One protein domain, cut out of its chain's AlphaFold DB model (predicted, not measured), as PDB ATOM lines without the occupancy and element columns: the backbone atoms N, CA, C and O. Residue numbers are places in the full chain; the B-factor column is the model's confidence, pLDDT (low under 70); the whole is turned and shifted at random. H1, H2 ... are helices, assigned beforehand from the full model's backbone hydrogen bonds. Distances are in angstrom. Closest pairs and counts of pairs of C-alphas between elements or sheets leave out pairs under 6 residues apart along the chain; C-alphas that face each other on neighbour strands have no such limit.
ATOM      1  N   PRO A  52      31.789   7.657  18.157       63.56
ATOM      2  CA  PRO A  52      31.108   8.742  17.443       63.56
ATOM      3  C   PRO A  52      29.618   8.862  17.804       63.56
ATOM      4  O   PRO A  52      29.103   9.977  17.889       63.56
ATOM      5  N   ASP A  53      28.938   7.756  18.109       66.69
ATOM      6  CA  ASP A  53      27.524   7.783  18.518       66.69
ATOM      7  C   ASP A  53      27.313   8.431  19.898       66.69
ATOM      8  O   ASP A  53      26.348   9.178  20.084       66.69
ATOM      9  N   ASP A  54      28.267   8.271  20.827       64.69
ATOM     10  CA  ASP A  54      28.238   8.938  22.139       64.69
ATOM     11  C   ASP A  54      28.274  10.462  21.991       64.69
ATOM     12  O   ASP A  54      27.717  11.200  22.809       64.69
ATOM     13  N   SER A  55      28.967  10.944  20.954       71.69
ATOM     14  CA  SER A  55      29.070  12.372  20.667       71.69
ATOM     15  C   SER A  55      27.744  12.939  20.182       71.69
ATOM     16  O   SER A  55      27.334  14.007  20.634       71.69
ATOM     17  N   ARG A  56      27.013  12.192  19.349       78.00
ATOM     18  CA  ARG A  56      25.722  12.622  18.817       78.00
ATOM     19  C   ARG A  56      24.658  12.700  19.905       78.00
ATOM     20  O   ARG A  56      24.034  13.747  20.053       78.00
ATOM     21  N   GLU A  57      24.491  11.645  20.702       76.38
ATOM     22  CA  GLU A  57      23.476  11.624  21.764       76.38
ATOM     23  C   GLU A  57      23.734  12.725  22.807       76.38
ATOM     24  O   GLU A  57      22.818  13.423  23.254       76.38
ATOM     25  N   LYS A  58      25.001  12.935  23.188       77.81
ATOM     26  CA  LYS A  58      25.369  14.009  24.119       77.81
ATOM     27  C   LYS A  58      25.132  15.395  23.518       77.81
ATOM     28  O   LYS A  58      24.621  16.261  24.227       77.81
ATOM     29  N   LEU A  59      25.453  15.615  22.242       80.62
ATOM     30  CA  LEU A  59      25.171  16.883  21.560       80.62
ATOM     31  C   LEU A  59      23.667  17.160  21.467       80.62
ATOM     32  O   LEU A  59      23.241  18.281  21.738       80.62
ATOM     33  N   GLU A  60      22.856  16.142  21.174       80.50
ATOM     34  CA  GLU A  60      21.394  16.251  21.173       80.50
ATOM     35  C   GLU A  60      20.865  16.640  22.565       80.50
ATOM     36  O   GLU A  60      20.061  17.566  22.688       80.50
ATOM     37  N   LYS A  61      21.378  16.030  23.644       81.19
ATOM     38  CA  LYS A  61      21.024  16.413  25.026       81.19
ATOM     39  C   LYS A  61      21.425  17.848  25.366       81.19
ATOM     40  O   LYS A  61      20.641  18.568  25.986       81.19
ATOM     41  N   ILE A  62      22.627  18.276  24.973       80.50
ATOM     42  CA  ILE A  62      23.101  19.653  25.181       80.50
ATOM     43  C   ILE A  62      22.172  20.637  24.470       80.50
ATOM     44  O   ILE A  62      21.737  21.614  25.079       80.50
ATOM     45  N   TYR A  63      21.828  20.351  23.215       80.94
ATOM     46  CA  TYR A  63      20.916  21.173  22.429       80.94
ATOM     47  C   TYR A  63      19.533  21.282  23.085       80.94
ATOM     48  O   TYR A  63      19.035  22.386  23.301       80.94
ATOM     49  N   ILE A  64      18.941  20.154  23.496       83.38
ATOM     50  CA  ILE A  64      17.641  20.132  24.185       83.38
ATOM     51  C   ILE A  64      17.684  20.968  25.471       83.38
ATOM     52  O   ILE A  64      16.762  21.738  25.747       83.38
ATOM     53  N   ASN A  65      18.745  20.834  26.266       83.88
ATOM     54  CA  ASN A  65      18.899  21.595  27.504       83.88
ATOM     55  C   ASN A  65      19.054  23.096  27.241       83.88
ATOM     56  O   ASN A  65      18.485  23.904  27.974       83.88
ATOM     57  N   TYR A  66      19.783  23.472  26.190       83.00
ATOM     58  CA  TYR A  66      19.938  24.865  25.787       83.00
ATOM     59  C   TYR A  66      18.604  25.495  25.365       83.00
ATOM     60  O   TYR A  66      18.263  26.584  25.830       83.00
ATOM     61  N   GLU A  67      17.800  24.793  24.564       83.44
ATOM     62  CA  GLU A  67      16.474  25.279  24.163       83.44
ATOM     63  C   GLU A  67      15.521  25.404  25.364       83.44
ATOM     64  O   GLU A  67      14.832  26.417  25.511       83.44
ATOM     65  N   LYS A  68      15.546  24.443  26.299       84.25
ATOM     66  CA  LYS A  68      14.788  24.537  27.561       84.25
ATOM     67  C   LYS A  68      15.214  25.737  28.402       84.25
ATOM     68  O   LYS A  68      14.364  26.444  28.936       84.25
ATOM     69  N   TYR A  69      16.515  25.989  28.503       87.44
ATOM     70  CA  TYR A  69      17.048  27.143  29.222       87.44
ATOM     71  C   TYR A  69      16.604  28.469  28.593       87.44
ATOM     72  O   TYR A  69      16.197  29.392  29.298       87.44
ATOM     73  N   LYS A  70      16.632  28.562  27.261       86.12
ATOM     74  CA  LYS A  70      16.161  29.740  26.527       86.12
ATOM     75  C   LYS A  70      14.672  29.995  26.766       86.12
ATOM     76  O   LYS A  70      14.281  31.142  27.000       86.12
ATOM     77  N   LEU A  71      13.855  28.941  26.752       86.69
ATOM     78  CA  LEU A  71      12.437  29.036  27.090       86.69
ATOM     79  C   LEU A  71      12.248  29.516  28.532       86.69
ATOM     80  O   LEU A  71      11.504  30.466  28.750       86.69
ATOM     81  N   LEU A  72      12.957  28.923  29.497       88.69
ATOM     82  CA  LEU A  72      12.879  29.317  30.906       88.69
ATOM     83  C   LEU A  72      13.205  30.803  31.092       88.69
ATOM     84  O   LEU A  72      12.398  31.538  31.651       88.69
ATOM     85  N   LYS A  73      14.320  31.275  30.521       91.06
ATOM     86  CA  LYS A  73      14.685  32.699  30.540       91.06
ATOM     87  C   LYS A  73      13.617  33.604  29.935       91.06
ATOM     88  O   LYS A  73      13.401  34.719  30.402       91.06
ATOM     89  N   THR A  74      12.962  33.136  28.879       89.25
ATOM     90  CA  THR A  74      11.871  33.872  28.237       89.25
ATOM     91  C   THR A  74      10.665  33.963  29.175       89.25
ATOM     92  O   THR A  74      10.091  35.035  29.329       89.25
ATOM     93  N   LEU A  75      10.317  32.876  29.866       87.25
ATOM     94  CA  LEU A  75       9.211  32.839  30.825       87.25
ATOM     95  C   LEU A  75       9.494  33.637  32.108       87.25
ATOM     96  O   LEU A  75       8.570  34.215  32.678       87.25
ATOM     97  N   GLU A  76      10.749  33.721  32.545       89.56
ATOM     98  CA  GLU A  76      11.170  34.543  33.688       89.56
ATOM     99  C   GLU A  76      11.169  36.046  33.372       89.56
ATOM    100  O   GLU A  76      11.087  36.873  34.277       89.56
ATOM    101  N   SER A  77      11.215  36.424  32.092       91.62
ATOM    102  CA  SER A  77      11.205  37.827  31.679       91.62
ATOM    103  C   SER A  77       9.902  38.536  32.062       91.62
ATOM    104  O   SER A  77       8.804  38.034  31.817       91.62
ATOM    105  N   ASN A  78      10.010  39.757  32.586       91.50
ATOM    106  CA  ASN A  78       8.860  40.630  32.855       91.50
ATOM    107  C   ASN A  78       8.324  41.326  31.594       91.50
ATOM    108  O   ASN A  78       7.303  42.004  31.656       91.50
ATOM    109  N   ASN A  79       8.987  41.149  30.448       91.56
ATOM    110  CA  ASN A  79       8.603  41.786  29.185       91.56
ATOM    111  C   ASN A  79       7.446  41.069  28.472       91.56
ATOM    112  O   ASN A  79       6.964  41.559  27.455       91.56
ATOM    113  N   LEU A  80       7.034  39.898  28.963       90.75
ATOM    114  CA  LEU A  80       5.938  39.114  28.403       90.75
ATOM    115  C   LEU A  80       4.749  39.118  29.349       90.75
ATOM    116  O   LEU A  80       4.909  38.939  30.562       90.75
ATOM    117  N   SER A  81       3.553  39.264  28.784       91.94
ATOM    118  CA  SER A  81       2.329  39.116  29.558       91.94
ATOM    119  C   SER A  81       2.164  37.669  30.030       91.94
ATOM    120  O   SER A  81       2.716  36.727  29.455       91.94
ATOM    121  N   VAL A  82       1.369  37.474  31.082       87.94
ATOM    122  CA  VAL A  82       1.025  36.128  31.568       87.94
ATOM    123  C   VAL A  82       0.365  35.299  30.460       87.94
ATOM    124  O   VAL A  82       0.648  34.110  30.337       87.94
ATOM    125  N   TYR A  83      -0.459  35.928  29.618       90.38
ATOM    126  CA  TYR A  83      -1.114  35.264  28.494       90.38
ATOM    127  C   TYR A  83      -0.104  34.757  27.456       90.38
ATOM    128  O   TYR A  83      -0.137  33.586  27.084       90.38
ATOM    129  N   ASP A  84       0.864  35.590  27.069       88.69
ATOM    130  CA  ASP A  84       1.894  35.207  26.095       88.69
ATOM    131  C   ASP A  84       2.782  34.078  26.626       88.69
ATOM    132  O   ASP A  84       3.172  33.173  25.888       88.69
ATOM    133  N   LYS A  85       3.072  34.091  27.933       88.19
ATOM    134  CA  LYS A  85       3.798  33.004  28.602       88.19
ATOM    135  C   LYS A  85       3.020  31.689  28.541       88.19
ATOM    136  O   LYS A  85       3.617  30.655  28.252       88.19
ATOM    137  N   ILE A  86       1.704  31.715  28.762       85.38
ATOM    138  CA  ILE A  86       0.837  30.531  28.648       85.38
ATOM    139  C   ILE A  86       0.852  29.985  27.216       85.38
ATOM    140  O   ILE A  86       1.018  28.780  27.027       85.38
ATOM    141  N   GLU A  87       0.729  30.845  26.206       87.12
ATOM    142  CA  GLU A  87       0.770  30.430  24.798       87.12
ATOM    143  C   GLU A  87       2.138  29.853  24.403       87.12
ATOM    144  O   GLU A  87       2.218  28.818  23.738       87.12
ATOM    145  N   LEU A  88       3.237  30.445  24.884       87.00
ATOM    146  CA  LEU A  88       4.583  29.899  24.691       87.00
ATOM    147  C   LEU A  88       4.756  28.532  25.356       87.00
ATOM    148  O   LEU A  88       5.386  27.655  24.763       87.00
ATOM    149  N   ILE A  89       4.199  28.331  26.551       84.12
ATOM    150  CA  ILE A  89       4.204  27.026  27.218       84.12
ATOM    151  C   ILE A  89       3.409  26.019  26.387       84.12
ATOM    152  O   ILE A  89       3.944  24.964  26.075       84.12
ATOM    153  N   LYS A  90       2.191  26.339  25.937       81.62
ATOM    154  CA  LYS A  90       1.398  25.431  25.083       81.62
ATOM    155  C   LYS A  90       2.126  25.051  23.793       81.62
ATOM    156  O   LYS A  90       2.046  23.911  23.354       81.62
ATOM    157  N   LYS A  91       2.846  26.000  23.189       81.69
ATOM    158  CA  LYS A  91       3.577  25.791  21.933       81.69
ATOM    159  C   LYS A  91       4.861  24.970  22.101       81.69
ATOM    160  O   LYS A  91       5.242  24.267  21.171       81.69
ATOM    161  N   ASN A  92       5.548  25.092  23.240       75.31
ATOM    162  CA  ASN A  92       6.863  24.474  23.468       75.31
ATOM    163  C   ASN A  92       6.837  23.283  24.443       75.31
ATOM    164  O   ASN A  92       7.836  22.573  24.548       75.31
ATOM    165  N   TYR A  93       5.738  23.064  25.169       65.00
ATOM    166  CA  TYR A  93       5.603  21.978  26.133       65.00
ATOM    167  C   TYR A  93       4.611  20.908  25.669       65.00
ATOM    168  O   TYR A  93       3.438  21.166  25.423       65.00
TER     169      TYR A  93
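Overview. This is residues 52 to 93 of the 117 residues of an uncharacterized protein of viral metagenome (UniProt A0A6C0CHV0). A long, straight helix, H1, and a much shorter one, H2, make a lopsided hook, like a J: after the last residue of H1 the chain turns through residues 77 to 81, and H2 folds back beside the last part of H1, running the opposite way at a shallow tilt, with a gap between them. The first part of H1, residues 52 to 66, sticks out alone. The printed part has 42 residues with two named helices, H1 then H2, and no named strand; the class is all helix. It is only just loose, close to extended, with a radius of gyration of the C-alphas of 13.7 A, and spans 44 by 17 by 7 A.

Along the chain. H1 holds residues 52 to 76 and is 36.4 A long from first to last C-alpha; C-alpha 52 is at (31.108, 8.742, 17.443). H2 holds residues 82 to 92 and is 15.3 A long; C-alpha 92 is at (6.863, 24.474, 23.468).

Arrangement. H1 and H2 are close but not clearly touching, their closest C-alphas being those of Leu 75 and Lys 85, 5.9 A apart. They run opposite ways at a shallow tilt of 15 degrees. In H1 and H2 every O i to N i+4 pair is within hydrogen-bond range.

Size, cuts and confidence. The C-alphas farthest apart are those of Pro 52 and Ser 81, 43.6 A. The printed part has no cut, and the link from H1 to H2 is tight. The pLDDT is under 70 at residues 52 to 54 and 93.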